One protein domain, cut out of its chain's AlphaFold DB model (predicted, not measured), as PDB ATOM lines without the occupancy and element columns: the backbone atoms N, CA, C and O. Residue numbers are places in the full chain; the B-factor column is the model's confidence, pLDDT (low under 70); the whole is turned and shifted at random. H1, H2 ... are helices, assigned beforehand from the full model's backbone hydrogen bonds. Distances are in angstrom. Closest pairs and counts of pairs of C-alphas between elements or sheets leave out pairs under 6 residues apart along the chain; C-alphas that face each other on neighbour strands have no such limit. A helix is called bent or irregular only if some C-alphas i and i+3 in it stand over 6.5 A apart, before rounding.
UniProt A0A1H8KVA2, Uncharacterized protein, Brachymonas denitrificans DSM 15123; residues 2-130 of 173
ATOM      1  N   LYS A   2      -3.757 -13.698   0.881       35.50
ATOM      2  CA  LYS A   2      -4.475 -14.972   1.123       35.50
ATOM      3  C   LYS A   2      -4.450 -15.429   2.594       35.50
ATOM      4  O   LYS A   2      -5.139 -16.382   2.926       35.50
ATOM      5  N   ASP A   3      -3.749 -14.697   3.464       44.56
ATOM      6  CA  ASP A   3      -3.533 -15.069   4.874       44.56
ATOM      7  C   ASP A   3      -4.373 -14.266   5.880       44.56
ATOM      8  O   ASP A   3      -4.378 -14.574   7.064       44.56
ATOM      9  N   ALA A   4      -5.144 -13.269   5.433       46.09
ATOM     10  CA  ALA A   4      -5.955 -12.431   6.327       46.09
ATOM     11  C   ALA A   4      -7.134 -13.177   6.989       46.09
ATOM     12  O   ALA A   4      -7.732 -12.663   7.924       46.09
ATOM     13  N   ALA A   5      -7.480 -14.380   6.515       52.66
ATOM     14  CA  ALA A   5      -8.637 -15.134   7.003       52.66
ATOM     15  C   ALA A   5      -8.394 -15.882   8.330       52.66
ATOM     16  O   ALA A   5      -9.347 -16.407   8.897       52.66
ATOM     17  N   ASN A   6      -7.150 -15.935   8.824       63.03
ATOM     18  CA  ASN A   6      -6.778 -16.755   9.985       63.03
ATOM     19  C   ASN A   6      -6.316 -15.949  11.208       63.03
ATOM     20  O   ASN A   6      -5.860 -16.547  12.181       63.03
ATOM     21  N   TYR A   7      -6.421 -14.619  11.180       66.19
ATOM     22  CA  TYR A   7      -5.959 -13.764  12.273       66.19
ATOM     23  C   TYR A   7      -7.068 -12.825  12.736       66.19
ATOM     24  O   TYR A   7      -7.828 -12.290  11.930       66.19
ATOM     25  N   VAL A   8      -7.142 -12.625  14.049       68.06
ATOM     26  CA  VAL A   8      -8.012 -11.633  14.679       68.06
ATOM     27  C   VAL A   8      -7.110 -10.576  15.290       68.06
ATOM     28  O   VAL A   8      -6.297 -10.888  16.156       68.06
ATOM     29  N   ASP A   9      -7.252  -9.340  14.824       72.88
ATOM     30  CA  ASP A   9      -6.554  -8.198  15.401       72.88
ATOM     31  C   ASP A   9      -7.382  -7.627  16.564       72.88
ATOM     32  O   ASP A   9      -8.580  -7.363  16.417       72.88
ATOM     33  N   ILE A  10      -6.755  -7.474  17.732       70.88
ATOM     34  CA  ILE A  10      -7.382  -6.934  18.944       70.88
ATOM     35  C   ILE A  10      -6.727  -5.590  19.246       70.88
ATOM     36  O   ILE A  10      -5.731  -5.504  19.963       70.88
ATOM     37  N   ALA A  11      -7.325  -4.522  18.723       75.31
ATOM     38  CA  ALA A  11      -6.913  -3.155  19.008       75.31
ATOM     39  C   ALA A  11      -7.780  -2.552  20.121       75.31
ATOM     40  O   ALA A  11      -9.009  -2.525  20.021       75.31
ATOM     41  N   LEU A  12      -7.145  -2.020  21.169       76.81
ATOM     42  CA  LEU A  12      -7.833  -1.289  22.232       76.81
ATOM     43  C   LEU A  12      -7.125   0.016  22.577       76.81
ATOM     44  O   LEU A  12      -5.908   0.145  22.459       76.81
ATOM     45  N   THR A  13      -7.919   1.001  22.985       77.00
ATOM     46  CA  THR A  13      -7.430   2.298  23.457       77.00
ATOM     47  C   THR A  13      -7.598   2.341  24.970       77.00
ATOM     48  O   THR A  13      -8.669   2.012  25.472       77.00
ATOM     49  N   ALA A  14      -6.547   2.726  25.688       79.25
ATOM     50  CA  ALA A  14      -6.555   2.853  27.141       79.25
ATOM     51  C   ALA A  14      -5.868   4.156  27.563       79.25
ATOM     52  O   ALA A  14      -5.026   4.682  26.832       79.25
ATOM     53  N   ASP A  15      -6.208   4.650  28.754       78.69
ATOM     54  CA  ASP A  15      -5.671   5.907  29.290       78.69
ATOM     55  C   ASP A  15      -4.183   5.803  29.650       78.69
ATOM     56  O   ASP A  15      -3.452   6.794  29.620       78.69
ATOM     57  N   THR A  16      -3.715   4.594  29.973       78.19
ATOM     58  CA  THR A  16      -2.307   4.320  30.271       78.19
ATOM     59  C   THR A  16      -1.806   3.083  29.523       78.19
ATOM     60  O   THR A  16      -2.563   2.123  29.335       78.19
ATOM     61  N   PRO A  17      -0.515   3.054  29.136       75.00
ATOM     62  CA  PRO A  17       0.078   1.909  28.443       75.00
ATOM     63  C   PRO A  17      -0.002   0.621  29.279       75.00
ATOM     64  O   PRO A  17      -0.293  -0.449  28.748       75.00
ATOM     65  N   ALA A  18       0.160   0.733  30.603       78.06
ATOM     66  CA  ALA A  18       0.063  -0.393  31.529       78.06
ATOM     67  C   ALA A  18      -1.356  -0.989  31.601       78.06
ATOM     68  O   ALA A  18      -1.515  -2.209  31.595       78.06
ATOM     69  N   GLN A  19      -2.397  -0.147  31.621       80.00
ATOM     70  CA  GLN A  19      -3.785  -0.622  31.582       80.00
ATOM     71  C   GLN A  19      -4.126  -1.260  30.235       80.00
ATOM     72  O   GLN A  19      -4.818  -2.274  30.208       80.00
ATOM     73  N   GLY A  20      -3.614  -0.705  29.132       77.31
ATOM     74  CA  GLY A  20      -3.796  -1.286  27.803       77.31
ATOM     75  C   GLY A  20      -3.240  -2.708  27.727       77.31
ATOM     76  O   GLY A  20      -3.950  -3.631  27.335       77.31
ATOM     77  N   GLN A  21      -2.009  -2.916  28.201       77.38
ATOM     78  CA  GLN A  21      -1.391  -4.242  28.209       77.38
ATOM     79  C   GLN A  21      -2.153  -5.239  29.094       77.38
ATOM     80  O   GLN A  21      -2.390  -6.372  28.673       77.38
ATOM     81  N   ALA A  22      -2.571  -4.815  30.291       81.62
ATOM     82  CA  ALA A  22      -3.346  -5.651  31.207       81.62
ATOM     83  C   ALA A  22      -4.729  -6.018  30.637       81.62
ATOM     84  O   ALA A  22      -5.205  -7.138  30.819       81.62
ATOM     85  N   ALA A  23      -5.373  -5.099  29.915       81.12
ATOM     86  CA  ALA A  23      -6.649  -5.364  29.264       81.12
ATOM     87  C   ALA A  23      -6.496  -6.369  28.112       81.12
ATOM     88  O   ALA A  23      -7.262  -7.333  28.051       81.12
ATOM     89  N   VAL A  24      -5.488  -6.206  27.243       81.69
ATOM     90  CA  VAL A  24      -5.242  -7.148  26.133       81.69
ATOM     91  C   VAL A  24      -4.910  -8.541  26.668       81.69
ATOM     92  O   VAL A  24      -5.447  -9.531  26.165       81.69
ATOM     93  N   SER A  25      -4.062  -8.647  27.697       79.88
ATOM     94  CA  SER A  25      -3.705  -9.946  28.278       79.88
ATOM     95  C   SER A  25      -4.916 -10.639  28.907       79.88
ATOM     96  O   SER A  25      -5.127 -11.828  28.661       79.88
ATOM     97  N   THR A  26      -5.763  -9.892  29.620       83.38
ATOM     98  CA  THR A  26      -7.011 -10.414  30.200       83.38
ATOM     99  C   THR A  26      -7.971 -10.902  29.115       83.38
ATOM    100  O   THR A  26      -8.489 -12.014  29.201       83.38
ATOM    101  N   ILE A  27      -8.183 -10.108  28.061       81.88
ATOM    102  CA  ILE A  27      -9.052 -10.481  26.934       81.88
ATOM    103  C   ILE A  27      -8.527 -11.746  26.252       81.88
ATOM    104  O   ILE A  27      -9.295 -12.674  25.998       81.88
ATOM    105  N   THR A  28      -7.216 -11.819  26.018       80.62
ATOM    106  CA  THR A  28      -6.559 -12.994  25.427       80.62
ATOM    107  C   THR A  28      -6.762 -14.236  26.294       80.62
ATOM    108  O   THR A  28      -7.040 -15.316  25.775       80.62
ATOM    109  N   GLN A  29      -6.651 -14.100  27.616       81.38
ATOM    110  CA  GLN A  29      -6.859 -15.211  28.538       81.38
ATOM    111  C   GLN A  29      -8.311 -15.700  28.525       81.38
ATOM    112  O   GLN A  29      -8.549 -16.896  28.370       81.38
ATOM    113  N   VAL A  30      -9.283 -14.787  28.591       83.88
ATOM    114  CA  VAL A  30     -10.710 -15.137  28.509       83.88
ATOM    115  C   VAL A  30     -11.038 -15.811  27.176       83.88
ATOM    116  O   VAL A  30     -11.787 -16.787  27.149       83.88
ATOM    117  N   LEU A  31     -10.465 -15.332  26.068       78.25
ATOM    118  CA  LEU A  31     -10.616 -15.957  24.751       78.25
ATOM    119  C   LEU A  31     -10.103 -17.402  24.757       78.25
ATOM    120  O   LEU A  31     -10.818 -18.298  24.309       78.25
ATOM    121  N   LYS A  32      -8.918 -17.649  25.326       76.94
ATOM    122  CA  LYS A  32      -8.354 -19.003  25.459       76.94
ATOM    123  C   LYS A  32      -9.241 -19.919  26.303       76.94
ATOM    124  O   LYS A  32      -9.552 -21.031  25.877       76.94
ATOM    125  N   GLU A  33      -9.695 -19.444  27.461       81.69
ATOM    126  CA  GLU A  33     -10.564 -20.207  28.368       81.69
ATOM    127  C   GLU A  33     -11.911 -20.553  27.721       81.69
ATOM    128  O   GLU A  33     -12.395 -21.679  27.835       81.69
ATOM    129  N   ARG A  34     -12.516 -19.606  26.996       77.38
ATOM    130  CA  ARG A  34     -13.791 -19.817  26.293       77.38
ATOM    131  C   ARG A  34     -13.656 -20.737  25.087       77.38
ATOM    132  O   ARG A  34     -14.624 -21.407  24.728       77.38
ATOM    133  N   GLN A  35     -12.486 -20.772  24.462       73.56
ATOM    134  CA  GLN A  35     -12.246 -21.589  23.283       73.56
ATOM    135  C   GLN A  35     -11.942 -23.051  23.621       73.56
ATOM    136  O   GLN A  35     -12.346 -23.925  22.855       73.56
ATOM    137  N   GLN A  36     -11.316 -23.345  24.765       73.06
ATOM    138  CA  GLN A  36     -11.052 -24.725  25.202       73.06
ATOM    139  C   GLN A  36     -12.269 -25.669  25.118       73.06
ATOM    140  O   GLN A  36     -12.146 -26.712  24.473       73.06
ATOM    141  N   PRO A  37     -13.447 -25.348  25.693       75.12
ATOM    142  CA  PRO A  37     -14.600 -26.249  25.631       75.12
ATOM    143  C   PRO A  37     -15.169 -26.403  24.211       75.12
ATOM    144  O   PRO A  37     -15.689 -27.458  23.863       75.12
ATOM    145  N   LEU A  38     -15.047 -25.375  23.365       69.56
ATOM    146  CA  LEU A  38     -15.489 -25.445  21.967       69.56
ATOM    147  C   LEU A  38     -14.556 -26.328  21.123       69.56
ATOM    148  O   LEU A  38     -15.012 -27.030  20.221       69.56
ATOM    149  N   MET A  39     -13.255 -26.313  21.429       67.38
ATOM    150  CA  MET A  39     -12.265 -27.176  20.780       67.38
ATOM    151  C   MET A  39     -12.474 -28.643  21.149       67.38
ATOM    152  O   MET A  39     -12.453 -29.495  20.262       67.38
ATOM    153  N   THR A  40     -12.718 -28.954  22.427       72.00
ATOM    154  CA  THR A  40     -12.950 -30.341  22.863       72.00
ATOM    155  C   THR A  40     -14.222 -30.920  22.255       72.00
ATOM    156  O   THR A  40     -14.202 -32.057  21.781       72.00
ATOM    157  N   GLU A  41     -15.307 -30.144  22.180       75.31
ATOM    158  CA  GLU A  41     -16.531 -30.579  21.502       75.31
ATOM    159  C   GLU A  41     -16.290 -30.825  20.006       75.31
ATOM    160  O   GLU A  41     -16.715 -31.850  19.465       75.31
ATOM    161  N   ARG A  42     -15.560 -29.926  19.335       69.94
ATOM    162  CA  ARG A  42     -15.204 -30.099  17.921       69.94
ATOM    163  C   ARG A  42     -14.344 -31.333  17.684       69.94
ATOM    164  O   ARG A  42     -14.648 -32.088  16.764       69.94
ATOM    165  N   LEU A  43     -13.319 -31.563  18.502       71.06
ATOM    166  CA  LEU A  43     -12.480 -32.759  18.417       71.06
ATOM    167  C   LEU A  43     -13.316 -34.027  18.612       71.06
ATOM    168  O   LEU A  43     -13.232 -34.928  17.783       71.06
ATOM    169  N   ALA A  44     -14.208 -34.050  19.606       78.50
ATOM    170  CA  ALA A  44     -15.097 -35.182  19.846       78.50
ATOM    171  C   ALA A  44     -16.082 -35.430  18.685       78.50
ATOM    172  O   ALA A  44     -16.383 -36.580  18.361       78.50
ATOM    173  N   GLN A  45     -16.597 -34.378  18.035       76.69
ATOM    174  CA  GLN A  45     -17.420 -34.521  16.827       76.69
ATOM    175  C   GLN A  45     -16.612 -35.108  15.662       76.69
ATOM    176  O   GLN A  45     -17.104 -35.992  14.956       76.69
ATOM    177  N   VAL A  46     -15.373 -34.645  15.474       73.12
ATOM    178  CA  VAL A  46     -14.484 -35.163  14.427       73.12
ATOM    179  C   VAL A  46     -14.099 -36.618  14.716       73.12
ATOM    180  O   VAL A  46     -14.165 -37.441  13.806       73.12
ATOM    181  N   ASP A  47     -13.806 -36.975  15.968       78.56
ATOM    182  CA  ASP A  47     -13.560 -38.357  16.402       78.56
ATOM    183  C   ASP A  47     -14.729 -39.278  16.053       78.56
ATOM    184  O   ASP A  47     -14.529 -40.291  15.381       78.56
ATOM    185  N   ARG A  48     -15.960 -38.885  16.412       80.44
ATOM    186  CA  ARG A  48     -17.166 -39.647  16.047       80.44
ATOM    187  C   ARG A  48     -17.312 -39.793  14.536       80.44
ATOM    188  O   ARG A  48     -17.674 -40.864  14.058       80.44
ATOM    189  N   SER A  49     -17.040 -38.733  13.772       75.44
ATOM    190  CA  SER A  49     -17.140 -38.788  12.309       75.44
ATOM    191  C   SER A  49     -16.121 -39.751  11.689       75.44
ATOM    192  O   SER A  49     -16.459 -40.477  10.757       75.44
ATOM    193  N   ILE A  50     -14.908 -39.820  12.249       76.06
ATOM    194  CA  ILE A  50     -13.867 -40.759  11.820       76.06
ATOM    195  C   ILE A  50     -14.250 -42.185  12.196       76.06
ATOM    196  O   ILE A  50     -14.095 -43.086  11.376       76.06
ATOM    197  N   GLU A  51     -14.759 -42.407  13.407       81.88
ATOM    198  CA  GLU A  51     -15.178 -43.735  13.855       81.88
ATOM    199  C   GLU A  51     -16.321 -44.282  12.988       81.88
ATOM    200  O   GLU A  51     -16.238 -45.408  12.496       81.88
ATOM    201  N   LEU A  52     -17.332 -43.457  12.695       80.50
ATOM    202  CA  LEU A  52     -18.416 -43.806  11.773       80.50
ATOM    203  C   LEU A  52     -17.899 -44.089  10.356       80.50
ATOM    204  O   LEU A  52     -18.315 -45.066   9.730       80.50
ATOM    205  N   ALA A  53     -16.974 -43.269   9.851       73.12
ATOM    206  CA  ALA A  53     -16.388 -43.474   8.532       73.12
ATOM    207  C   ALA A  53     -15.560 -44.771   8.468       73.12
ATOM    208  O   ALA A  53     -15.666 -45.512   7.490       73.12
ATOM    209  N   LYS A  54     -14.801 -45.101   9.522       80.44
ATOM    210  CA  LYS A  54     -14.055 -46.366   9.643       80.44
ATOM    211  C   LYS A  54     -14.983 -47.572   9.744       80.44
ATOM    212  O   LYS A  54     -14.748 -48.566   9.064       80.44
ATOM    213  N   ALA A  55     -16.059 -47.479  10.525       81.75
ATOM    214  CA  ALA A  55     -17.064 -48.535  10.623       81.75
ATOM    215  C   ALA A  55     -17.756 -48.792   9.272       81.75
ATOM    216  O   ALA A  55     -17.952 -49.946   8.888       81.75
ATOM    217  N   SER A  56     -18.063 -47.730   8.519       76.62
ATOM    218  CA  SER A  56     -18.593 -47.842   7.155       76.62
ATOM    219  C   SER A  56     -17.579 -48.436   6.174       76.62
ATOM    220  O   SER A  56     -17.972 -49.160   5.263       76.62
ATOM    221  N   LEU A  57     -16.286 -48.142   6.335       74.50
ATOM    222  CA  LEU A  57     -15.233 -48.739   5.514       74.50
ATOM    223  C   LEU A  57     -15.115 -50.241   5.780       74.50
ATOM    224  O   LEU A  57     -15.132 -51.027   4.841       74.50
ATOM    225  N   ALA A  58     -15.070 -50.635   7.053       81.06
ATOM    226  CA  ALA A  58     -14.951 -52.032   7.459       81.06
ATOM    227  C   ALA A  58     -16.161 -52.873   7.013       81.06
ATOM    228  O   ALA A  58     -16.005 -54.022   6.595       81.06
ATOM    229  N   SER A  59     -17.377 -52.313   7.066       79.38
ATOM    230  CA  SER A  59     -18.573 -53.009   6.580       79.38
ATOM    231  C   SER A  59     -18.564 -53.179   5.058       79.38
ATOM    232  O   SER A  59     -18.908 -54.260   4.571       79.38
ATOM    233  N   MET A  60     -18.108 -52.169   4.308       73.94
ATOM    234  CA  MET A  60     -17.960 -52.272   2.855       73.94
ATOM    235  C   MET A  60     -16.829 -53.219   2.448       73.94
ATOM    236  O   MET A  60     -17.038 -54.029   1.550       73.94
ATOM    237  N   GLU A  61     -15.681 -53.199   3.130       79.38
ATOM    238  CA  GLU A  61     -14.590 -54.164   2.921       79.38
ATOM    239  C   GLU A  61     -15.083 -55.600   3.113       79.38
ATOM    240  O   GLU A  61     -14.863 -56.450   2.251       79.38
ATOM    241  N   LYS A  62     -15.851 -55.856   4.177       81.38
ATOM    242  CA  LYS A  62     -16.444 -57.175   4.417       81.38
ATOM    243  C   LYS A  62     -17.429 -57.582   3.317       81.38
ATOM    244  O   LYS A  62     -17.427 -58.736   2.899       81.38
ATOM    245  N   SER A  63     -18.254 -56.651   2.830       75.00
ATOM    246  CA  SER A  63     -19.171 -56.909   1.707       75.00
ATOM    247  C   SER A  63     -18.442 -57.130   0.374       75.00
ATOM    248  O   SER A  63     -18.905 -57.893  -0.473       75.00
ATOM    249  N   TYR A  64     -17.278 -56.504   0.202       71.12
ATOM    250  CA  TYR A  64     -16.426 -56.687  -0.965       71.12
ATOM    251  C   TYR A  64     -15.743 -58.056  -0.933       71.12
ATOM    252  O   TYR A  64     -15.739 -58.760  -1.939       71.12
ATOM    253  N   GLU A  65     -15.229 -58.490   0.220       76.38
ATOM    254  CA  GLU A  65     -14.653 -59.829   0.375       76.38
ATOM    255  C   GLU A  65     -15.679 -60.935   0.102       76.38
ATOM    256  O   GLU A  65     -15.368 -61.896  -0.607       76.38
ATOM    257  N   THR A  66     -16.913 -60.793   0.599       77.94
ATOM    258  CA  THR A  66     -17.979 -61.769   0.331       77.94
ATOM    259  C   THR A  66     -18.380 -61.777  -1.140       77.94
ATOM    260  O   THR A  66     -18.466 -62.851  -1.732       77.94
ATOM    261  N   THR A  67     -18.545 -60.604  -1.759       72.25
ATOM    262  CA  THR A  67     -18.873 -60.482  -3.191       72.25
ATOM    263  C   THR A  67     -17.755 -61.054  -4.060       72.25
ATOM    264  O   THR A  67     -18.008 -61.852  -4.960       72.25
ATOM    265  N   GLN A  68     -16.494 -60.757  -3.746       70.81
ATOM    266  CA  GLN A  68     -15.340 -61.301  -4.457       70.81
ATOM    267  C   GLN A  68     -15.230 -62.827  -4.300       70.81
ATOM    268  O   GLN A  68     -14.875 -63.511  -5.265       70.81
ATOM    269  N   ALA A  69     -15.541 -63.373  -3.120       74.62
ATOM    270  CA  ALA A  69     -15.595 -64.817  -2.892       74.62
ATOM    271  C   ALA A  69     -16.718 -65.483  -3.708       74.62
ATOM    272  O   ALA A  69     -16.485 -66.528  -4.317       74.62
ATOM    273  N   SER A  70     -17.897 -64.857  -3.792       71.00
ATOM    274  CA  SER A  70     -19.014 -65.329  -4.623       71.00
ATOM    275  C   SER A  70     -18.698 -65.272  -6.122       71.00
ATOM    276  O   SER A  70     -19.001 -66.219  -6.842       71.00
ATOM    277  N   LEU A  71     -18.026 -64.215  -6.584       68.19
ATOM    278  CA  LEU A  71     -17.611 -64.064  -7.983       68.19
ATOM    279  C   LEU A  71     -16.508 -65.062  -8.379       68.19
ATOM    280  O   LEU A  71     -16.499 -65.543  -9.507       68.19
ATOM    281  N   ARG A  72     -15.599 -65.427  -7.459       67.06
ATOM    282  CA  ARG A  72     -14.596 -66.493  -7.688       67.06
ATOM    283  C   ARG A  72     -15.215 -67.887  -7.836       67.06
ATOM    284  O   ARG A  72     -14.588 -68.751  -8.437       67.06
ATOM    285  N   ALA A  73     -16.407 -68.111  -7.284       67.56
ATOM    286  CA  ALA A  73     -17.127 -69.379  -7.394       67.56
ATOM    287  C   ALA A  73     -17.914 -69.518  -8.716       67.56
ATOM    288  O   ALA A  73     -18.510 -70.567  -8.962       67.56
ATOM    289  N   GLN A  74     -17.936 -68.479  -9.561       63.75
ATOM    290  CA  GLN A  74     -18.720 -68.427 -10.794       63.75
ATOM    291  C   GLN A  74     -17.853 -68.786 -12.027       63.75
ATOM    292  O   GLN A  74     -16.689 -68.387 -12.088       63.75
ATOM    293  N   PRO A  75     -18.372 -69.557 -13.006       62.25
ATOM    294  CA  PRO A  75     -17.596 -70.042 -14.155       62.25
ATOM    295  C   PRO A  75     -17.104 -68.923 -15.108       62.25
ATOM    296  O   PRO A  75     -17.711 -67.851 -15.164       62.25
ATOM    297  N   PRO A  76     -16.035 -69.176 -15.897       60.06
ATOM    298  CA  PRO A  76     -15.153 -68.172 -16.527       60.06
ATOM    299  C   PRO A  76     -15.731 -67.428 -17.749       60.06
ATOM    300  O   PRO A  76     -14.998 -66.906 -18.585       60.06
ATOM    301  N   ASN A  77     -17.049 -67.330 -17.884       58.91
ATOM    302  CA  ASN A  77     -17.674 -66.961 -19.158       58.91
ATOM    303  C   ASN A  77     -17.600 -65.447 -19.472       58.91
ATOM    304  O   ASN A  77     -18.070 -65.025 -20.527       58.91
ATOM    305  N   SER A  78     -17.044 -64.615 -18.577       62.97
ATOM    306  CA  SER A  78     -16.933 -63.157 -18.769       62.97
ATOM    307  C   SER A  78     -15.824 -62.489 -17.930       62.97
ATOM    308  O   SER A  78     -16.067 -61.510 -17.224       62.97
ATOM    309  N   GLU A  79     -14.587 -62.992 -18.002       69.44
ATOM    310  CA  GLU A  79     -13.439 -62.441 -17.245       69.44
ATOM    311  C   GLU A  79     -13.273 -60.913 -17.362       69.44
ATOM    312  O   GLU A  79     -13.027 -60.254 -16.357       69.44
ATOM    313  N   ALA A  80     -13.502 -60.322 -18.539       70.12
ATOM    314  CA  ALA A  80     -13.386 -58.873 -18.738       70.12
ATOM    315  C   ALA A  80     -14.439 -58.052 -17.960       70.12
ATOM    316  O   ALA A  80     -14.137 -56.972 -17.451       70.12
ATOM    317  N   TYR A  81     -15.670 -58.560 -17.827       68.25
ATOM    318  CA  TYR A  81     -16.710 -57.908 -17.021       68.25
ATOM    319  C   TYR A  81     -16.424 -58.053 -15.522       68.25
ATOM    320  O   TYR A  81     -16.667 -57.122 -14.755       68.25
ATOM    321  N   LEU A  82     -15.858 -59.193 -15.113       71.50
ATOM    322  CA  LEU A  82     -15.420 -59.445 -13.740       71.50
ATOM    323  C   LEU A  82     -14.231 -58.564 -13.332       71.50
ATOM    324  O   LEU A  82     -14.206 -58.055 -12.209       71.50
ATOM    325  N   GLU A  83     -13.264 -58.352 -14.226       74.62
ATOM    326  CA  GLU A  83     -12.160 -57.418 -13.985       74.62
ATOM    327  C   GLU A  83     -12.644 -55.971 -13.897       74.62
ATOM    328  O   GLU A  83     -12.247 -55.260 -12.972       74.62
ATOM    329  N   LEU A  84     -13.547 -55.542 -14.784       73.44
ATOM    330  CA  LEU A  84     -14.109 -54.193 -14.731       73.44
ATOM    331  C   LEU A  84     -14.903 -53.959 -13.436       73.44
ATOM    332  O   LEU A  84     -14.754 -52.910 -12.806       73.44
ATOM    333  N   ALA A  85     -15.693 -54.946 -13.000       70.44
ATOM    334  CA  ALA A  85     -16.407 -54.896 -11.726       70.44
ATOM    335  C   ALA A  85     -15.430 -54.764 -10.545       70.44
ATOM    336  O   ALA A  85     -15.565 -53.828  -9.753       70.44
ATOM    337  N   ARG A  86     -14.379 -55.598 -10.495       72.69
ATOM    338  CA  ARG A  86     -13.312 -55.508  -9.478       72.69
ATOM    339  C   ARG A  86     -12.606 -54.159  -9.477       72.69
ATOM    340  O   ARG A  86     -12.358 -53.614  -8.407       72.69
ATOM    341  N   MET A  87     -12.268 -53.617 -10.646       76.75
ATOM    342  CA  MET A  87     -11.618 -52.308 -10.746       76.75
ATOM    343  C   MET A  87     -12.538 -51.183 -10.270       76.75
ATOM    344  O   MET A  87     -12.082 -50.284  -9.563       76.75
ATOM    345  N   SER A  88     -13.828 -51.238 -10.617       74.75
ATOM    346  CA  SER A  88     -14.802 -50.231 -10.188       74.75
ATOM    347  C   SER A  88     -14.999 -50.234  -8.667       74.75
ATOM    348  O   SER A  88     -14.966 -49.174  -8.045       74.75
ATOM    349  N   GLU A  89     -15.095 -51.416  -8.052       70.00
ATOM    350  CA  GLU A  89     -15.230 -51.571  -6.600       70.00
ATOM    351  C   GLU A  89     -13.927 -51.251  -5.854       70.00
ATOM    352  O   GLU A  89     -13.946 -50.614  -4.803       70.00
ATOM    353  N   ALA A  90     -12.765 -51.606  -6.408       73.19
ATOM    354  CA  ALA A  90     -11.481 -51.189  -5.846       73.19
ATOM    355  C   ALA A  90     -11.323 -49.657  -5.870       73.19
ATOM    356  O   ALA A  90     -10.787 -49.073  -4.925       73.19
ATOM    357  N   GLY A  91     -11.828 -48.998  -6.917       74.56
ATOM    358  CA  GLY A  91     -11.848 -47.542  -7.036       74.56
ATOM    359  C   GLY A  91     -12.746 -46.864  -5.998       74.56
ATOM    360  O   GLY A  91     -12.341 -45.866  -5.396       74.56
ATOM    361  N   THR A  92     -13.934 -47.413  -5.725       73.50
ATOM    362  CA  THR A  92     -14.824 -46.876  -4.679       73.50
ATOM    363  C   THR A  92     -14.219 -47.047  -3.286       73.50
ATOM    364  O   THR A  92     -14.285 -46.121  -2.473       73.50
ATOM    365  N   LEU A  93     -13.549 -48.174  -3.032       74.88
ATOM    366  CA  LEU A  93     -12.873 -48.456  -1.766       74.88
ATOM    367  C   LEU A  93     -11.656 -47.544  -1.542       74.88
ATOM    368  O   LEU A  93     -11.478 -46.995  -0.453       74.88
ATOM    369  N   ALA A  94     -10.861 -47.306  -2.589       75.62
ATOM    370  CA  ALA A  94      -9.763 -46.340  -2.563       75.62
ATOM    371  C   ALA A  94     -10.269 -44.908  -2.314       75.62
ATOM    372  O   ALA A  94      -9.703 -44.194  -1.487       75.62
ATOM    373  N   GLY A  95     -11.374 -44.505  -2.951       76.25
ATOM    374  CA  GLY A  95     -12.002 -43.201  -2.720       76.25
ATOM    375  C   GLY A  95     -12.526 -43.024  -1.290       76.25
ATOM    376  O   GLY A  95     -12.419 -41.939  -0.718       76.25
ATOM    377  N   LEU A  96     -13.049 -44.087  -0.673       69.88
ATOM    378  CA  LEU A  96     -13.487 -44.064   0.725       69.88
ATOM    379  C   LEU A  96     -12.306 -43.982   1.701       69.88
ATOM    380  O   LEU A  96     -12.358 -43.199   2.650       69.88
ATOM    381  N   ARG A  97     -11.223 -44.725   1.446       76.81
ATOM    382  CA  ARG A  97      -9.968 -44.605   2.212       76.81
ATOM    383  C   ARG A  97      -9.388 -43.200   2.117       76.81
ATOM    384  O   ARG A  97      -8.996 -42.646   3.140       76.81
ATOM    385  N   GLN A  98      -9.422 -42.598   0.931       78.75
ATOM    386  CA  GLN A  98      -8.999 -41.215   0.746       78.75
ATOM    387  C   GLN A  98      -9.858 -40.245   1.569       78.75
ATOM    388  O   GLN A  98      -9.311 -39.383   2.244       78.75
ATOM    389  N   LYS A  99     -11.186 -40.431   1.615       73.12
ATOM    390  CA  LYS A  99     -12.066 -39.620   2.476       73.12
ATOM    391  C   LYS A  99     -11.757 -39.767   3.965       73.12
ATOM    392  O   LYS A  99     -11.845 -38.780   4.690       73.12
ATOM    393  N   VAL A 100     -11.413 -40.966   4.435       73.69
ATOM    394  CA  VAL A 100     -10.990 -41.157   5.833       73.69
ATOM    395  C   VAL A 100      -9.671 -40.444   6.101       73.69
ATOM    396  O   VAL A 100      -9.570 -39.757   7.112       73.69
ATOM    397  N   LEU A 101      -8.708 -40.524   5.182       74.06
ATOM    398  CA  LEU A 101      -7.450 -39.782   5.286       74.06
ATOM    399  C   LEU A 101      -7.675 -38.264   5.276       74.06
ATOM    400  O   LEU A 101      -7.058 -37.554   6.062       74.06
ATOM    401  N   ASP A 102      -8.585 -37.757   4.448       75.75
ATOM    402  CA  ASP A 102      -8.934 -36.333   4.418       75.75
ATOM    403  C   ASP A 102      -9.612 -35.887   5.726       75.75
ATOM    404  O   ASP A 102      -9.313 -34.809   6.244       75.75
ATOM    405  N   LEU A 103     -10.478 -36.726   6.309       69.44
ATOM    406  CA  LEU A 103     -11.079 -36.479   7.624       69.44
ATOM    407  C   LEU A 103     -10.036 -36.533   8.750       69.44
ATOM    408  O   LEU A 103     -10.061 -35.688   9.645       69.44
ATOM    409  N   GLU A 104      -9.088 -37.466   8.701       69.00
ATOM    410  CA  GLU A 104      -7.963 -37.513   9.640       69.00
ATOM    411  C   GLU A 104      -7.054 -36.284   9.485       69.00
ATOM    412  O   GLU A 104      -6.690 -35.663  10.483       69.00
ATOM    413  N   ASN A 105      -6.785 -35.840   8.258       65.62
ATOM    414  CA  ASN A 105      -6.050 -34.603   7.986       65.62
ATOM    415  C   ASN A 105      -6.821 -33.353   8.435       65.62
ATOM    416  O   ASN A 105      -6.212 -32.362   8.840       65.62
ATOM    417  N   SER A 106      -8.156 -33.387   8.437       62.22
ATOM    418  CA  SER A 106      -8.984 -32.291   8.960       62.22
ATOM    419  C   SER A 106      -8.820 -32.088  10.472       62.22
ATOM    420  O   SER A 106      -8.982 -30.968  10.952       62.22
ATOM    421  N   LYS A 107      -8.382 -33.112  11.224       59.19
ATOM    422  CA  LYS A 107      -7.966 -32.938  12.629       59.19
ATOM    423  C   LYS A 107      -6.696 -32.110  12.786       59.19
ATOM    424  O   LYS A 107      -6.458 -31.590  13.870       59.19
ATOM    425  N   LEU A 108      -5.880 -32.011  11.740       56.03
ATOM    426  CA  LEU A 108      -4.646 -31.221  11.718       56.03
ATOM    427  C   LEU A 108      -4.884 -29.793  11.195       56.03
ATOM    428  O   LEU A 108      -3.963 -28.972  11.197       56.03
ATOM    429  N   SER A 109      -6.103 -29.495  10.729       56.06
ATOM    430  CA  SER A 109      -6.469 -28.187  10.187       56.06
ATOM    431  C   SER A 109      -6.425 -27.099  11.272       56.06
ATOM    432  O   SER A 109      -6.672 -27.380  12.441       56.06
ATOM    433  N   PRO A 110      -6.156 -25.827  10.925       53.19
ATOM    434  CA  PRO A 110      -6.012 -24.736  11.896       53.19
ATOM    435  C   PRO A 110      -7.246 -24.507  12.789       53.19
ATOM    436  O   PRO A 110      -7.132 -23.861  13.820       53.19
ATOM    437  N   THR A 111      -8.406 -25.069  12.438       50.84
ATOM    438  CA  THR A 111      -9.642 -25.036  13.238       50.84
ATOM    439  C   THR A 111      -9.573 -25.853  14.536       50.84
ATOM    440  O   THR A 111     -10.389 -25.621  15.422       50.84
ATOM    441  N   THR A 112      -8.635 -26.796  14.666       51.44
ATOM    442  CA  THR A 112      -8.402 -27.594  15.889       51.44
ATOM    443  C   THR A 112      -7.147 -27.167  16.651       51.44
ATOM    444  O   THR A 112      -6.812 -27.778  17.665       51.44
ATOM    445  N   LYS A 113      -6.436 -26.132  16.182       55.94
ATOM    446  CA  LYS A 113      -5.270 -25.592  16.884       55.94
ATOM    447  C   LYS A 113      -5.714 -24.637  17.985       55.94
ATOM    448  O   LYS A 113      -6.643 -23.850  17.811       55.94
ATOM    449  N   GLU A 114      -5.030 -24.708  19.121       55.19
ATOM    450  CA  GLU A 114      -5.199 -23.735  20.193       55.19
ATOM    451  C   GLU A 114      -4.847 -22.335  19.677       55.19
ATOM    452  O   GLU A 114      -3.884 -22.163  18.928       55.19
ATOM    453  N   THR A 115      -5.638 -21.328  20.056       57.84
ATOM    454  CA  THR A 115      -5.342 -19.937  19.699       57.84
ATOM    455  C   THR A 115      -4.052 -19.507  20.375       57.84
ATOM    456  O   THR A 115      -3.992 -19.294  21.591       57.84
ATOM    457  N   GLU A 116      -3.010 -19.378  19.565       57.84
ATOM    458  CA  GLU A 116      -1.720 -18.859  19.972       57.84
ATOM    459  C   GLU A 116      -1.639 -17.365  19.663       57.84
ATOM    460  O   GLU A 116      -2.194 -16.868  18.681       57.84
ATOM    461  N   LEU A 117      -0.957 -16.633  20.539       57.62
ATOM    462  CA  LEU A 117      -0.686 -15.227  20.310       57.62
ATOM    463  C   LEU A 117       0.454 -15.134  19.286       57.62
ATOM    464  O   LEU A 117       1.599 -15.432  19.610       57.62
ATOM    465  N   VAL A 118       0.121 -14.770  18.048       58.09
ATOM    466  CA  VAL A 118       1.066 -14.756  16.913       58.09
ATOM    467  C   VAL A 118       2.065 -13.601  17.021       58.09
ATOM    468  O   VAL A 118       3.199 -13.718  16.563       58.09
ATOM    469  N   GLU A 119       1.665 -12.505  17.666       59.47
ATOM    470  CA  GLU A 119       2.499 -11.326  17.887       59.47
ATOM    471  C   GLU A 119       2.458 -10.916  19.369       59.47
ATOM    472  O   GLU A 119       1.381 -10.925  19.974       59.47
ATOM    473  N   PRO A 120       3.597 -10.565  19.997       60.19
ATOM    474  CA  PRO A 120       3.596 -10.025  21.351       60.19
ATOM    475  C   PRO A 120       2.727  -8.765  21.433       60.19
ATOM    476  O   PRO A 120       2.699  -7.960  20.509       60.19
ATOM    477  N   ILE A 121       2.034  -8.584  22.562       61.28
ATOM    478  CA  ILE A 121       1.141  -7.441  22.798       61.28
ATOM    479  C   ILE A 121       1.929  -6.137  22.615       61.28
ATOM    480  O   ILE A 121       2.713  -5.744  23.483       61.28
ATOM    481  N   GLY A 122       1.717  -5.475  21.479       58.03
ATOM    482  CA  GLY A 122       2.344  -4.206  21.145       58.03
ATOM    483  C   GLY A 122       1.595  -3.055  21.802       58.03
ATOM    484  O   GLY A 122       0.427  -2.812  21.510       58.03
ATOM    485  N   VAL A 123       2.271  -2.318  22.678       63.22
ATOM    486  CA  VAL A 123       1.745  -1.067  23.228       63.22
ATOM    487  C   VAL A 123       2.385   0.083  22.466       63.22
ATOM    488  O   VAL A 123       3.608   0.176  22.379       63.22
ATOM    489  N   SER A 124       1.568   0.963  21.887       65.31
ATOM    490  CA  SER A 124       2.102   2.181  21.284       65.31
ATOM    491  C   SER A 124       2.422   3.194  22.378       65.31
ATOM    492  O   SER A 124       1.520   3.670  23.063       65.31
ATOM    493  N   ASP A 125       3.689   3.592  22.487       63.12
ATOM    494  CA  ASP A 125       4.104   4.707  23.353       63.12
ATOM    495  C   ASP A 125       3.588   6.067  22.855       63.12
ATOM    496  O   ASP A 125       3.702   7.091  23.535       63.12
ATOM    497  N   ARG A 126       3.038   6.114  21.634       64.75
ATOM    498  CA  ARG A 126       2.509   7.343  21.050       64.75
ATOM    499  C   ARG A 126       1.033   7.495  21.413       64.75
ATOM    500  O   ARG A 126       0.232   6.642  21.032       64.75
ATOM    501  N   PRO A 127       0.638   8.607  22.059       65.12
ATOM    502  CA  PRO A 127      -0.765   8.861  22.338       65.12
ATOM    503  C   PRO A 127      -1.536   8.976  21.022       65.12
ATOM    504  O   PRO A 127      -1.185   9.765  20.138       65.12
ATOM    505  N   VAL A 128      -2.601   8.184  20.901       70.56
ATOM    506  CA  VAL A 128      -3.472   8.156  19.716       70.56
ATOM    507  C   VAL A 128      -4.226   9.489  19.573       70.56
ATOM    508  O   VAL A 128      -4.501   9.948  18.461       70.56
ATOM    509  N   PHE A 129      -4.488  10.156  20.704       63.88
ATOM    510  CA  PHE A 129      -5.140  11.459  20.805       63.88
ATOM    511  C   PHE A 129      -4.770  12.167  22.131       63.88
ATOM    512  O   PHE A 129      -4.533  11.478  23.119       63.88
ATOM    513  N   PRO A 130      -4.750  13.515  22.199       68.50
ATOM    514  CA  PRO A 130      -4.777  14.463  21.088       68.50
ATOM    515  C   PRO A 130      -3.414  14.561  20.393       68.50
ATOM    516  O   PRO A 130      -2.362  14.683  21.024       68.50
TER     517      PRO A 130
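This is residues 2 to 130 of the 173 residues of an uncharacterized protein of Brachymonas denitrificans DSM 15123 (UniProt A0A1H8KVA2). A long, narrow helical hairpin: the long bent helix H1 runs most of the length, and the shorter H2 folds back beside its second arm, H1b. The unnamed end stretches, residues 2 to 16 and 107 to 130, lie toward the H1a end. The printed part has 129 residues with two named helices, H1 then H2, and no named strand: all helix, extended, radius of gyration of the C-alphas 27.1 A, a rod spanning 92 by 29 by 16 A.

H1, residues 17 to 72, was assigned as one helix by its hydrogen bonds but is bent: C-alphas 34 and 37 are 6.5 A apart. Its arms, H1a, residues 17 to 34, and H1b, residues 37 to 72, stand at a shallow tilt of 34.7 degrees, only just short of steep. H1b and H2, residues 79 to 106, touch as a hairpin, opposite ways at a shallow tilt of 12 degrees; their closest C-alphas, of Ala 53 and Val 100, are 6.5 A apart. H1a and H2 are apart. In H1a, H1b and H2 every O i to N i+4 pair is within hydrogen-bond range.

H1a begins at C-alpha 17 (0.078, 1.909, 28.443) and is 25.9 A long; H1b is 52.2 A. H2, 40.2 A, ends at C-alpha 106 (-8.984, -32.291, 8.960).

The farthest C-alphas, of Pro 75 and Pro 130, are 92.5 A apart. The printed part has no cut, and the H1 to H2 link is short. Residues 73 to 81, of which 79 to 81 belong to H2, stand free. Mean pLDDT of the printed part is 70.6; 48 residues are under 70, among them 2 to 8, 71 to 79 and 103 to 127.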